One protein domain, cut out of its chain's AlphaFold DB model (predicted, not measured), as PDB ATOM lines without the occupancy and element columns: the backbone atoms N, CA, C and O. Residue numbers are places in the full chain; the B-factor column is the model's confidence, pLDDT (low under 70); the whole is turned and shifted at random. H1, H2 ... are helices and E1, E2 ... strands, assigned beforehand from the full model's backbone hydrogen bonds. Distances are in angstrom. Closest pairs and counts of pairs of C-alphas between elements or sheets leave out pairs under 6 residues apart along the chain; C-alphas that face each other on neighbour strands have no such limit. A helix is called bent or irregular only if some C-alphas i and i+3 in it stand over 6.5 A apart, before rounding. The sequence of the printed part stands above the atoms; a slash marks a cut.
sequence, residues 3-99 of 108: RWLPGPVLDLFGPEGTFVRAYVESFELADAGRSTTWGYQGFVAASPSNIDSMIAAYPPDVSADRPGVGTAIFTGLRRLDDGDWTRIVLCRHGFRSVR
ATOM      1  N   ARG A   3      -5.163  38.289 -12.312       92.88
ATOM      2  CA  ARG A   3      -5.592  39.524 -12.974       92.88
ATOM      3  C   ARG A   3      -6.610  39.180 -14.046       92.88
ATOM      4  O   ARG A   3      -6.434  38.210 -14.770       92.88
ATOM      5  N   TRP A   4      -7.640  40.001 -14.175       94.69
ATOM      6  CA  TRP A   4      -8.667  39.834 -15.195       94.69
ATOM      7  C   TRP A   4      -8.697  41.074 -16.075       94.69
ATOM      8  O   TRP A   4      -8.800  42.190 -15.564       94.69
ATOM      9  N   LEU A   5      -8.559  40.885 -17.384       94.00
ATOM     10  CA  LEU A   5      -8.663  41.972 -18.347       94.00
ATOM     11  C   LEU A   5     -10.134  42.168 -18.727       94.00
ATOM     12  O   LEU A   5     -10.764  41.203 -19.171       94.00
ATOM     13  N   PRO A   6     -10.683  43.387 -18.571       94.00
ATOM     14  CA  PRO A   6     -12.050  43.671 -18.977       94.00
ATOM     15  C   PRO A   6     -12.200  43.524 -20.492       94.00
ATOM     16  O   PRO A   6     -11.268  43.769 -21.258       94.00
ATOM     17  N   GLY A   7     -13.395  43.137 -20.923       90.06
ATOM     18  CA  GLY A   7     -13.728  42.965 -22.328       90.06
ATOM     19  C   GLY A   7     -15.233  42.783 -22.527       90.06
ATOM     20  O   GLY A   7     -15.971  42.682 -21.549       90.06
ATOM     21  N   PRO A   8     -15.702  42.717 -23.783       92.00
ATOM     22  CA  PRO A   8     -17.132  42.659 -24.092       92.00
ATOM     23  C   PRO A   8     -17.775  41.287 -23.821       92.00
ATOM     24  O   PRO A   8     -18.990  41.162 -23.897       92.00
ATOM     25  N   VAL A   9     -16.977  40.248 -23.547       94.38
ATOM     26  CA  VAL A   9     -17.445  38.852 -23.428       94.38
ATOM     27  C   VAL A   9     -18.092  38.552 -22.075       94.38
ATOM     28  O   VAL A   9     -19.015  37.743 -22.001       94.38
ATOM     29  N   LEU A  10     -17.580  39.158 -21.004       92.31
ATOM     30  CA  LEU A  10     -17.985  38.875 -19.631       92.31
ATOM     31  C   LEU A  10     -17.881  40.155 -18.803       92.31
ATOM     32  O   LEU A  10     -16.788  40.708 -18.663       92.31
ATOM     33  N   ASP A  11     -18.998  40.596 -18.221       94.19
ATOM     34  CA  ASP A  11     -18.980  41.655 -17.213       94.19
ATOM     35  C   ASP A  11     -18.365  41.113 -15.919       94.19
ATOM     36  O   ASP A  11     -19.019  40.442 -15.122       94.19
ATOM     37  N   LEU A  12     -17.080  41.410 -15.722       94.00
ATOM     38  CA  LEU A  12     -16.280  40.923 -14.599       94.00
ATOM     39  C   LEU A  12     -16.770  41.408 -13.228       94.00
ATOM     40  O   LEU A  12     -16.440  40.778 -12.215       94.00
ATOM     41  N   PHE A  13     -17.495  42.527 -13.183       93.25
ATOM     42  CA  PHE A  13     -17.940  43.163 -11.942       93.25
ATOM     43  C   PHE A  13     -19.403  42.858 -11.616       93.25
ATOM     44  O   PHE A  13     -19.818  43.032 -10.472       93.25
ATOM     45  N   GLY A  14     -20.157  42.339 -12.585       95.31
ATOM     46  CA  GLY A  14     -21.481  41.780 -12.367       95.31
ATOM     47  C   GLY A  14     -21.464  40.456 -11.580       95.31
ATOM     48  O   GLY A  14     -20.398  39.878 -11.318       95.31
ATOM     49  N   PRO A  15     -22.647  39.933 -11.205       95.44
ATOM     50  CA  PRO A  15     -22.768  38.682 -10.453       95.44
ATOM     51  C   PRO A  15     -22.168  37.470 -11.178       95.44
ATOM     52  O   PRO A  15     -21.428  36.698 -10.571       95.44
ATOM     53  N   GLU A  16     -22.431  37.329 -12.482       93.25
ATOM     54  CA  GLU A  16     -21.906  36.225 -13.298       93.25
ATOM     55  C   GLU A  16     -20.378  36.284 -13.393       93.25
ATOM     56  O   GLU A  16     -19.702  35.293 -13.123       93.25
ATOM     57  N   GLY A  17     -19.811  37.455 -13.707       95.19
ATOM     58  CA  GLY A  17     -18.362  37.617 -13.742       95.19
ATOM     59  C   GLY A  17     -17.721  37.364 -12.388       95.19
ATOM     60  O   GLY A  17     -16.687  36.710 -12.320       95.19
ATOM     61  N   THR A  18     -18.347  37.800 -11.297       95.56
ATOM     62  CA  THR A  18     -17.862  37.508  -9.940       95.56
ATOM     63  C   THR A  18     -17.825  36.006  -9.668       95.56
ATOM     64  O   THR A  18     -16.811  35.510  -9.176       95.56
ATOM     65  N   PHE A  19     -18.876  35.272 -10.045       95.62
ATOM     66  CA  PHE A  19     -18.906  33.814  -9.941       95.62
ATOM     67  C   PHE A  19     -17.805  33.156 -10.783       95.62
ATOM     68  O   PHE A  19     -17.019  32.372 -10.254       95.62
ATOM     69  N   VAL A  20     -17.697  33.510 -12.067       95.38
ATOM     70  CA  VAL A  20     -16.692  32.945 -12.983       95.38
ATOM     71  C   VAL A  20     -15.278  33.201 -12.467       95.38
ATOM     72  O   VAL A  20     -14.462  32.282 -12.450       95.38
ATOM     73  N   ARG A  21     -14.991  34.423 -11.996       96.00
ATOM     74  CA  ARG A  21     -13.690  34.764 -11.411       96.00
ATOM     75  C   ARG A  21     -13.392  33.904 -10.192       96.00
ATOM     76  O   ARG A  21     -12.356  33.249 -10.156       96.00
ATOM     77  N   ALA A  22     -14.315  33.854  -9.234       96.44
ATOM     78  CA  ALA A  22     -14.139  33.072  -8.016       96.44
ATOM     79  C   ALA A  22     -13.938  31.578  -8.311       96.44
ATOM     80  O   ALA A  22     -13.058  30.951  -7.721       96.44
ATOM     81  N   TYR A  23     -14.711  31.013  -9.240       96.19
ATOM     82  CA  TYR A  23     -14.619  29.602  -9.604       96.19
ATOM     83  C   TYR A  23     -13.288  29.265 -10.289       96.19
ATOM     84  O   TYR A  23     -12.612  28.318  -9.892       96.19
ATOM     85  N   VAL A  24     -12.876  30.056 -11.284       94.88
ATOM     86  CA  VAL A  24     -11.626  29.827 -12.029       94.88
ATOM     87  C   VAL A  24     -10.407  29.996 -11.128       94.88
ATOM     88  O   VAL A  24      -9.507  29.163 -11.149       94.88
ATOM     89  N   GLU A  25     -10.387  31.032 -10.291       94.38
ATOM     90  CA  GLU A  25      -9.311  31.230  -9.318       94.38
ATOM     91  C   GLU A  25      -9.256  30.089  -8.295       94.38
ATOM     92  O   GLU A  25      -8.171  29.613  -7.969       94.38
ATOM     93  N   SER A  26     -10.413  29.600  -7.835       95.19
ATOM     94  CA  SER A  26     -10.481  28.443  -6.934       95.19
ATOM     95  C   SER A  26      -9.921  27.181  -7.577       95.19
ATOM     96  O   SER A  26      -9.193  26.443  -6.919       95.19
ATOM     97  N   PHE A  27     -10.216  26.951  -8.859       92.50
ATOM     98  CA  PHE A  27      -9.664  25.827  -9.609       92.50
ATOM     99  C   PHE A  27      -8.136  25.922  -9.723       92.50
ATOM    100  O   PHE A  27      -7.443  24.946  -9.455       92.50
ATOM    101  N   GLU A  28      -7.595  27.098 -10.051       89.19
ATOM    102  CA  GLU A  28      -6.143  27.321 -10.137       89.19
ATOM    103  C   GLU A  28      -5.440  27.109  -8.789       89.19
ATOM    104  O   GLU A  28      -4.350  26.540  -8.736       89.19
ATOM    105  N   LEU A  29      -6.058  27.555  -7.691       89.38
ATOM    106  CA  LEU A  29      -5.551  27.313  -6.339       89.38
ATOM    107  C   LEU A  29      -5.618  25.827  -5.974       89.38
ATOM    108  O   LEU A  29      -4.666  25.298  -5.402       89.38
ATOM    109  N   ALA A  30      -6.714  25.153  -6.328       91.06
ATOM    110  CA  ALA A  30      -6.895  23.730  -6.077       91.06
ATOM    111  C   ALA A  30      -5.896  22.867  -6.857       91.06
ATOM    112  O   ALA A  30      -5.334  21.933  -6.286       91.06
ATOM    113  N   ASP A  31      -5.623  23.197  -8.121       87.38
ATOM    114  CA  ASP A  31      -4.601  22.530  -8.933       87.38
ATOM    115  C   ASP A  31      -3.191  22.763  -8.367       87.38
ATOM    116  O   ASP A  31      -2.422  21.815  -8.183       87.38
ATOM    117  N   ALA A  32      -2.866  24.008  -8.001       82.62
ATOM    118  CA  ALA A  32      -1.572  24.346  -7.412       82.62
ATOM    119  C   ALA A  32      -1.339  23.644  -6.062       82.62
ATOM    120  O   ALA A  32      -0.237  23.167  -5.796       82.62
ATOM    121  N   GLY A  33      -2.372  23.567  -5.221       84.06
ATOM    122  CA  GLY A  33      -2.336  22.894  -3.922       84.06
ATOM    123  C   GLY A  33      -2.605  21.390  -3.977       84.06
ATOM    124  O   GLY A  33      -2.556  20.735  -2.935       84.06
ATOM    125  N   ARG A  34      -2.917  20.843  -5.162       87.56
ATOM    126  CA  ARG A  34      -3.351  19.451  -5.380       87.56
ATOM    127  C   ARG A  34      -4.495  19.013  -4.461       87.56
ATOM    128  O   ARG A  34      -4.563  17.860  -4.047       87.56
ATOM    129  N   SER A  35      -5.388  19.937  -4.126       90.06
ATOM    130  CA  SER A  35      -6.532  19.686  -3.253       90.06
ATOM    131  C   SER A  35      -7.592  20.766  -3.426       90.06
ATOM    132  O   SER A  35      -7.293  21.960  -3.385       90.06
ATOM    133  N   THR A  36      -8.855  20.357  -3.530       92.62
ATOM    134  CA  THR A  36     -10.016  21.255  -3.635       92.62
ATOM    135  C   THR A  36     -10.201  22.156  -2.414       92.62
ATOM    136  O   THR A  36     -10.830  23.208  -2.518       92.62
ATOM    137  N   THR A  37      -9.580  21.815  -1.281       93.62
ATOM    138  CA  THR A  37      -9.581  22.622  -0.050       93.62
ATOM    139  C   THR A  37      -8.883  23.975  -0.190       93.62
ATOM    140  O   THR A  37      -9.075  24.836   0.661       93.62
ATOM    141  N   TRP A  38      -8.049  24.162  -1.217       91.88
ATOM    142  CA  TRP A  38      -7.373  25.437  -1.484       91.88
ATOM    143  C   TRP A  38      -8.247  26.443  -2.238       91.88
ATOM    144  O   TRP A  38      -7.894  27.621  -2.304       91.88
ATOM    145  N   GLY A  39      -9.367  25.996  -2.813       92.81
ATOM    146  CA  GLY A  39     -10.331  26.879  -3.459       92.81
ATOM    147  C   GLY A  39     -11.058  27.784  -2.463       92.81
ATOM    148  O   GLY A  39     -11.058  27.549  -1.253       92.81
ATOM    149  N   TYR A  40     -11.720  28.825  -2.967       95.25
ATOM    150  CA  TYR A  40     -12.572  29.670  -2.137       95.25
ATOM    151  C   TYR A  40     -13.772  28.888  -1.582       95.25
ATOM    152  O   TYR A  40     -14.186  27.849  -2.110       95.25
ATOM    153  N   GLN A  41     -14.373  29.413  -0.512       94.62
ATOM    154  CA  GLN A  41     -15.572  28.823   0.079       94.62
ATOM    155  C   GLN A  41     -16.683  28.666  -0.971       94.62
ATOM    156  O   GLN A  41     -16.993  29.594  -1.712       94.62
ATOM    157  N   GLY A  42     -17.300  27.481  -1.004       93.69
ATOM    158  CA  GLY A  42     -18.357  27.147  -1.959       93.69
ATOM    159  C   GLY A  42     -17.859  26.551  -3.277       93.69
ATOM    160  O   GLY A  42     -18.685  26.055  -4.035       93.69
ATOM    161  N   PHE A  43     -16.543  26.506  -3.527       96.44
ATOM    162  CA  PHE A  43     -15.977  25.924  -4.749       96.44
ATOM    163  C   PHE A  43     -16.451  24.486  -4.994       96.44
ATOM    164  O   PHE A  43     -17.004  24.201  -6.051       96.44
ATOM    165  N   VAL A  44     -16.316  23.601  -4.001       96.44
ATOM    166  CA  VAL A  44     -16.742  22.194  -4.120       96.44
ATOM    167  C   VAL A  44     -18.246  22.082  -4.387       96.44
ATOM    168  O   VAL A  44     -18.658  21.313  -5.245       96.44
ATOM    169  N   ALA A  45     -19.067  22.891  -3.709       95.75
ATOM    170  CA  ALA A  45     -20.520  22.884  -3.894       95.75
ATOM    171  C   ALA A  45     -20.958  23.413  -5.273       95.75
ATOM    172  O   ALA A  45     -22.002  23.014  -5.777       95.75
ATOM    173  N   ALA A  46     -20.165  24.303  -5.877       94.19
ATOM    174  CA  ALA A  46     -20.389  24.846  -7.215       94.19
ATOM    175  C   ALA A  46     -19.770  23.990  -8.335       94.19
ATOM    176  O   ALA A  46     -19.912  24.326  -9.511       94.19
ATOM    177  N   SER A  47     -19.052  22.921  -7.988       94.88
ATOM    178  CA  SER A  47     -18.317  22.088  -8.938       94.88
ATOM    179  C   SER A  47     -19.085  20.813  -9.303       94.88
ATOM    180  O   SER A  47     -19.958  20.369  -8.555       94.88
ATOM    181  N   PRO A  48     -18.738  20.166 -10.430       92.94
ATOM    182  CA  PRO A  48     -19.168  18.801 -10.707       92.94
ATOM    183  C   PRO A  48     -18.796  17.845  -9.565       92.94
ATOM    184  O   PRO A  48     -17.770  18.013  -8.904       92.94
ATOM    185  N   SER A  49     -19.587  16.787  -9.379       94.25
ATOM    186  CA  SER A  49     -19.398  15.811  -8.292       94.25
ATOM    187  C   SER A  49     -18.050  15.080  -8.320       94.25
ATOM    188  O   SER A  49     -17.652  14.495  -7.319       94.25
ATOM    189  N   ASN A  50     -17.337  15.110  -9.447       94.44
ATOM    190  CA  ASN A  50     -16.032  14.483  -9.643       94.44
ATOM    191  C   ASN A  50     -14.850  15.474  -9.602       94.44
ATOM    192  O   ASN A  50     -13.776  15.148 -10.114       94.44
ATOM    193  N   ILE A  51     -15.021  16.671  -9.030       94.75
ATOM    194  CA  ILE A  51     -13.989  17.721  -9.030       94.75
ATOM    195  C   ILE A  51     -12.665  17.287  -8.387       94.75
ATOM    196  O   ILE A  51     -11.610  17.607  -8.928       94.75
ATOM    197  N   ASP A  52     -12.691  16.500  -7.309       93.38
ATOM    198  CA  ASP A  52     -11.466  15.995  -6.670       93.38
ATOM    199  C   ASP A  52     -10.641  15.142  -7.643       93.38
ATOM    200  O   ASP A  52      -9.434  15.338  -7.794       93.38
ATOM    201  N   SER A  53     -11.309  14.251  -8.383       92.25
ATOM    202  CA  SER A  53     -10.678  13.432  -9.422       92.25
ATOM    203  C   SER A  53     -10.157  14.281 -10.581       92.25
ATOM    204  O   SER A  53      -9.096  13.987 -11.127       92.25
ATOM    205  N   MET A  54     -10.881  15.340 -10.961       90.94
ATOM    206  CA  MET A  54     -10.433  16.261 -12.006       90.94
ATOM    207  C   MET A  54      -9.162  17.004 -11.596       90.94
ATOM    208  O   MET A  54      -8.239  17.075 -12.401       90.94
ATOM    209  N   ILE A  55      -9.082  17.510 -10.361       90.00
ATOM    210  CA  ILE A  55      -7.887  18.186  -9.831       90.00
ATOM    211  C   ILE A  55      -6.704  17.218  -9.729       90.00
ATOM    212  O   ILE A  55      -5.588  17.560 -10.115       90.00
ATOM    213  N   ALA A  56      -6.936  15.990  -9.262       87.88
ATOM    214  CA  ALA A  56      -5.887  14.977  -9.168       87.88
ATOM    215  C   ALA A  56      -5.306  14.598 -10.543       87.88
ATOM    216  O   ALA A  56      -4.102  14.380 -10.661       87.88
ATOM    217  N   ALA A  57      -6.151  14.538 -11.577       87.06
ATOM    218  CA  ALA A  57      -5.752  14.190 -12.940       87.06
ATOM    219  C   ALA A  57      -5.254  15.385 -13.772       87.06
ATOM    220  O   ALA A  57      -4.675  15.171 -14.840       87.06
ATOM    221  N   TYR A  58      -5.499  16.624 -13.333       80.19
ATOM    222  CA  TYR A  58      -5.126  17.810 -14.096       80.19
ATOM    223  C   TYR A  58      -3.599  17.886 -14.230       80.19
ATOM    224  O   TYR A  58      -2.903  17.829 -13.211       80.19
ATOM    225  N   PRO A  59      -3.043  17.985 -15.451       76.94
ATOM    226  CA  PRO A  59      -1.601  18.027 -15.634       76.94
ATOM    227  C   PRO A  59      -0.987  19.197 -14.857       76.94
ATOM    228  O   PRO A  59      -1.444  20.329 -15.017       76.94
ATOM    229  N   PRO A  60       0.053  18.965 -14.039       66.56
ATOM    230  CA  PRO A  60       0.762  20.059 -13.410       66.56
ATOM    231  C   PRO A  60       1.423  20.926 -14.467       66.56
ATOM    232  O   PRO A  60       2.299  20.475 -15.202       66.56
ATOM    233  N   ASP A  61       1.070  22.205 -14.475       59.91
ATOM    234  CA  ASP A  61       1.801  23.200 -15.255       59.91
ATOM    235  C   ASP A  61       3.214  23.470 -14.692       59.91
ATOM    236  O   ASP A  61       4.018  24.154 -15.327       59.91
ATOM    237  N   VAL A  62       3.511  23.008 -13.470       60.38
ATOM    238  CA  VAL A  62       4.781  23.221 -12.760       60.38
ATOM    239  C   VAL A  62       5.204  21.945 -12.037       60.38
ATOM    240  O   VAL A  62       4.360  21.219 -11.512       60.38
ATOM    241  N   SER A  63       6.509  21.664 -11.991       53.81
ATOM    242  CA  SER A  63       7.012  20.549 -11.185       53.81
ATOM    243  C   SER A  63       7.015  20.920  -9.702       53.81
ATOM    244  O   SER A  63       7.195  22.086  -9.342       53.81
ATOM    245  N   ALA A  64       6.854  19.921  -8.829       58.22
ATOM    246  CA  ALA A  64       6.926  20.108  -7.378       58.22
ATOM    247  C   ALA A  64       8.265  20.734  -6.929       58.22
ATOM    248  O   ALA A  64       8.297  21.498  -5.968       58.22
ATOM    249  N   ASP A  65       9.345  20.475  -7.675       51.44
ATOM    250  CA  ASP A  65      10.693  20.998  -7.408       51.44
ATOM    251  C   ASP A  65      10.872  22.477  -7.785       51.44
ATOM    252  O   ASP A  65      11.851  23.115  -7.396       51.44
ATOM    253  N   ARG A  66       9.956  23.027  -8.588       53.34
ATOM    254  CA  ARG A  66      10.026  24.378  -9.156       53.34
ATOM    255  C   ARG A  66       8.653  25.039  -9.074       53.34
ATOM    256  O   ARG A  66       8.004  25.234 -10.107       53.34
ATOM    257  N   PRO A  67       8.191  25.391  -7.860       57.84
ATOM    258  CA  PRO A  67       6.886  26.007  -7.689       57.84
ATOM    259  C   PRO A  67       6.837  27.313  -8.486       57.84
ATOM    260  O   PRO A  67       7.634  28.232  -8.274       57.84
ATOM    261  N   GLY A  68       5.909  27.386  -9.440       59.00
ATOM    262  CA  GLY A  68       5.724  28.584 -10.248       59.00
ATOM    263  C   GLY A  68       5.126  29.697  -9.404       59.00
ATOM    264  O   GLY A  68       3.989  29.597  -8.946       59.00
ATOM    265  N   VAL A  69       5.867  30.787  -9.239       65.12
ATOM    266  CA  VAL A  69       5.359  32.022  -8.646       65.12
ATOM    267  C   VAL A  69       5.034  32.967  -9.794       65.12
ATOM    268  O   VAL A  69       5.841  33.173 -10.694       65.12
ATOM    269  N   GLY A  70       3.830  33.526  -9.827       74.69
ATOM    270  CA  GLY A  70       3.450  34.326 -10.983       74.69
ATOM    271  C   GLY A  70       2.087  34.976 -10.891       74.69
ATOM    272  O   GLY A  70       1.348  34.821  -9.912       74.69
ATOM    273  N   THR A  71       1.770  35.716 -11.949       82.56
ATOM    274  CA  THR A  71       0.439  36.278 -12.159       82.56
ATOM    275  C   THR A  71      -0.215  35.558 -13.327       82.56
ATOM    276  O   THR A  71       0.270  35.655 -14.454       82.56
ATOM    277  N   ALA A  72      -1.317  34.859 -13.059       87.50
ATOM    278  CA  ALA A  72      -2.207  34.382 -14.108       87.50
ATOM    279  C   ALA A  72      -3.134  35.534 -14.508       87.50
ATOM    280  O   ALA A  72      -3.748  36.180 -13.656       87.50
ATOM    281  N   ILE A  73      -3.171  35.827 -15.799       91.00
ATOM    282  CA  ILE A  73      -3.979  36.875 -16.402       91.00
ATOM    283  C   ILE A  73      -5.038  36.198 -17.274       91.00
ATOM    284  O   ILE A  73      -4.727  35.398 -18.155       91.00
ATOM    285  N   PHE A  74      -6.298  36.507 -17.016       94.00
ATOM    286  CA  PHE A  74      -7.425  35.939 -17.735       94.00
ATOM    287  C   PHE A  74      -8.128  37.006 -18.560       94.00
ATOM    288  O   PHE A  74      -8.294  38.147 -18.126       94.00
ATOM    289  N   THR A  75      -8.594  36.617 -19.739       94.81
ATOM    290  CA  THR A  75      -9.510  37.424 -20.544       94.81
ATOM    291  C   THR A  75     -10.576  36.535 -21.176       94.81
ATOM    292  O   THR A  75     -10.315  35.379 -21.513       94.81
ATOM    293  N   GLY A  76     -11.795  37.052 -21.313       94.81
ATOM    294  CA  GLY A  76     -12.864  36.356 -22.024       94.81
ATOM    295  C   GLY A  76     -12.630  36.419 -23.531       94.81
ATOM    296  O   GLY A  76     -12.578  37.508 -24.094       94.81
ATOM    297  N   LEU A  77     -12.514  35.263 -24.186       94.94
ATOM    298  CA  LEU A  77     -12.361  35.171 -25.642       94.94
ATOM    299  C   LEU A  77     -13.699  35.078 -26.359       94.94
ATOM    300  O   LEU A  77     -13.888  35.678 -27.414       94.94
ATOM    301  N   ARG A  78     -14.608  34.260 -25.828       95.81
ATOM    302  CA  ARG A  78     -15.877  33.966 -26.489       95.81
ATOM    303  C   ARG A  78     -16.924  33.531 -25.481       95.81
ATOM    304  O   ARG A  78     -16.619  32.751 -24.586       95.81
ATOM    305  N   ARG A  79     -18.160  33.971 -25.692       94.56
ATOM    306  CA  ARG A  79     -19.355  33.447 -25.032       94.56
ATOM    307  C   ARG A  79     -20.169  32.661 -26.053       94.56
ATOM    308  O   ARG A  79     -20.275  33.078 -27.204       94.56
ATOM    309  N   LEU A  80     -20.680  31.511 -25.641       95.62
ATOM    310  CA  LEU A  80     -21.610  30.693 -26.404       95.62
ATOM    311  C   LEU A  80     -22.776  30.368 -25.480       95.62
ATOM    312  O   LEU A  80     -22.581  29.669 -24.488       95.62
ATOM    313  N   ASP A  81     -23.950  30.888 -25.799       93.69
ATOM    314  CA  ASP A  81     -25.186  30.571 -25.094       93.69
ATOM    315  C   ASP A  81     -25.960  29.546 -25.935       93.69
ATOM    316  O   ASP A  81     -26.188  29.768 -27.125       93.69
ATOM    317  N   ASP A  82     -26.295  28.405 -25.336       91.94
ATOM    318  CA  ASP A  82     -26.985  27.280 -25.973       91.94
ATOM    319  C   ASP A  82     -28.059  26.724 -25.030       91.94
ATOM    320  O   ASP A  82     -27.779  25.945 -24.112       91.94
ATOM    321  N   GLY A  83     -29.298  27.181 -25.236       90.75
ATOM    322  CA  GLY A  83     -30.441  26.844 -24.392       90.75
ATOM    323  C   GLY A  83     -30.188  27.202 -22.928       90.75
ATOM    324  O   GLY A  83     -30.001  28.370 -22.593       90.75
ATOM    325  N   ASP A  84     -30.156  26.178 -22.078       91.94
ATOM    326  CA  ASP A  84     -29.972  26.314 -20.629       91.94
ATOM    327  C   ASP A  84     -28.492  26.365 -20.202       91.94
ATOM    328  O   ASP A  84     -28.187  26.383 -19.009       91.94
ATOM    329  N   TRP A  85     -27.556  26.370 -21.158       89.06
ATOM    330  CA  TRP A  85     -26.123  26.353 -20.882       89.06
ATOM    331  C   TRP A  85     -25.409  27.558 -21.479       89.06
ATOM    332  O   TRP A  85     -25.526  27.870 -22.661       89.06
ATOM    333  N   THR A  86     -24.554  28.173 -20.667       92.50
ATOM    334  CA  THR A  86     -23.583  29.166 -21.123       92.50
ATOM    335  C   THR A  86     -22.185  28.562 -21.059       92.50
ATOM    336  O   THR A  86     -21.743  28.060 -20.024       92.50
ATOM    337  N   ARG A  87     -21.438  28.661 -22.160       94.38
ATOM    338  CA  ARG A  87     -20.007  28.356 -22.220       94.38
ATOM    339  C   ARG A  87     -19.209  29.638 -22.428       94.38
ATOM    340  O   ARG A  87     -19.271  30.262 -23.487       94.38
ATOM    341  N   ILE A  88     -18.378  29.969 -21.445       94.50
ATOM    342  CA  ILE A  88     -17.413  31.068 -21.528       94.50
ATOM    343  C   ILE A  88     -16.034  30.471 -21.813       94.50
ATOM    344  O   ILE A  88     -15.502  29.682 -21.038       94.50
ATOM    345  N   VAL A  89     -15.453  30.846 -22.947       94.94
ATOM    346  CA  VAL A  89     -14.083  30.501 -23.318       94.94
ATOM    347  C   VAL A  89     -13.163  31.585 -22.780       94.94
ATOM    348  O   VAL A  89     -13.272  32.748 -23.176       94.94
ATOM    349  N   LEU A  90     -12.246  31.199 -21.901       93.62
ATOM    350  CA  LEU A  90     -11.245  32.086 -21.320       93.62
ATOM    351  C   LEU A  90      -9.884  31.842 -21.974       93.62
ATOM    352  O   LEU A  90      -9.493  30.700 -22.207       93.62
ATOM    353  N   CYS A  91      -9.146  32.915 -22.243       91.69
ATOM    354  CA  CYS A  91      -7.714  32.834 -22.484       91.69
ATOM    355  C   CYS A  91      -7.000  33.016 -21.157       91.69
ATOM    356  O   CYS A  91      -7.210  34.016 -20.465       91.69
ATOM    357  N   ARG A  92      -6.122  32.072 -20.845       89.12
ATOM    358  CA  ARG A  92      -5.169  32.180 -19.755       89.12
ATOM    359  C   ARG A  92      -3.816  32.564 -20.336       89.12
ATOM    360  O   ARG A  92      -3.207  31.783 -21.059       89.12
ATOM    361  N   HIS A  93      -3.343  33.757 -20.011       81.25
ATOM    362  CA  HIS A  93      -2.004  34.232 -20.342       81.25
ATOM    363  C   HIS A  93      -1.305  34.695 -19.064       81.25
ATOM    364  O   HIS A  93      -1.947  35.004 -18.071       81.25
ATOM    365  N   GLY A  94       0.020  34.725 -19.014       67.94
ATOM    366  CA  GLY A  94       0.686  35.168 -17.791       67.94
ATOM    367  C   GLY A  94       2.165  34.863 -17.762       67.94
ATOM    368  O   GLY A  94       2.674  34.083 -18.563       67.94
ATOM    369  N   PHE A  95       2.843  35.491 -16.808       61.19
ATOM    370  CA  PHE A  95       4.227  35.189 -16.486       61.19
ATOM    371  C   PHE A  95       4.249  34.315 -15.234       61.19
ATOM    372  O   PHE A  95       3.630  34.631 -14.212       61.19
ATOM    373  N   ARG A  96       4.973  33.206 -15.317       61.00
ATOM    374  CA  ARG A  96       5.366  32.403 -14.164       61.00
ATOM    375  C   ARG A  96       6.884  32.439 -14.116       61.00
ATOM    376  O   ARG A  96       7.532  32.047 -15.080       61.00
ATOM    377  N   SER A  97       7.441  32.953 -13.027       55.97
ATOM    378  CA  SER A  97       8.844  32.743 -12.713       55.97
ATOM    379  C   SER A  97       8.961  31.467 -11.893       55.97
ATOM    380  O   SER A  97       8.195  31.210 -10.962       55.97
ATOM    381  N   VAL A  98       9.928  30.639 -12.262       57.25
ATOM    382  CA  VAL A  98      10.373  29.553 -11.401       57.25
ATOM    383  C   VAL A  98      11.175  30.200 -10.281       57.25
ATOM    384  O   VAL A  98      12.134  30.922 -10.550       57.25
ATOM    385  N   ARG A  99      10.779  29.981  -9.027       54.59
ATOM    386  CA  ARG A  99      11.727  30.170  -7.930       54.59
ATOM    387  C   ARG A  99      12.663  28.974  -7.960       54.59
ATOM    388  O   ARG A  99      12.198  27.846  -7.808       54.59
TER     389      ARG A  99
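What this domain is: This is residues 3 to 99 of the 108 residues of an uncharacterized protein of Streptomyces sp. SID10244 (UniProt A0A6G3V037). A long, strongly bent hairpin of two strands, E2 and E3, arches over one long helix, H1, which only grazes the sheet; the short strand E1 is added along E2. The short helix H2 packs on residues 27 to 31 of H1 and is not on the sheet, the winding stretch of residues 33 to 50 links the two helices, and the hairpin's tip, residues 81 to 86, sticks out at one end. The printed part has 97 residues with two named helices and three named strands, in the order E1, H1, H2, E2, E3. The sheet runs E1, E2, E3 and is mixed, and the class is mixed, helices and strands. The whole is compact, with a radius of gyration of the C-alphas of 14.3 A and spans of 43 by 30 by 21 A.

How they stand to each other: E1, residues 3 to 5, is an edge strand, parallel to its neighbour E2, residues 68 to 82, at 39 degrees; N 3 and O 72 are within hydrogen-bond range at 2.9 A. E1, H1 with H2, and E2 form a strand-helix-strand unit, two parallel neighbour strands with helices between them in the chain, and its crossover is left-handed. H1, residues 15 to 32, only grazes the twisted sheet, with its residues 20 to 32; H1 and E2 are near each other. With its residues 27 to 31 alone H1 touches H2, residues 51 to 57, where the closest C-alphas, of Asp 31 and Ile 55, are 5.5 A apart. The two helices run the same way at a steep tilt of 42 degrees. H2 is not on the sheet. In both helices every O i to N i+4 pair is within hydrogen-bond range. E2 and E3, residues 85 to 98, form an antiparallel hairpin at 164 degrees; N 73 and O 93 are 2.7 A apart, and N 82 and O 85 are 2.8 A apart, both within hydrogen-bond range. E2 bends by 65 degrees at residue 71 and E3 by 54 degrees at residue 95. E1 and E3 are apart.

Where its parts are: E1 begins at C-alpha 3, (-5.592, 39.524, -12.974), and is 6.7 A long from first to last C-alpha. H1 measures 25.8 A and begins at C-alpha 15, (-22.768, 38.682, -10.453). H2 measures 9.8 A, E2 36.3 A and E3 37.8 A. E3 ends at C-alpha 98, (10.373, 29.553, -11.401).

The domain as a whole: The C-alphas of Gly 83 and Arg 99 are the two farthest apart, at 45.4 A. The printed part has no cut. The link from H1 to H2 is long, with 18 residues, and that from E2 to E3 is tight. The mean pLDDT of the printed part is 86.6; residues 60 to 69 and 94 to 99 are under 70.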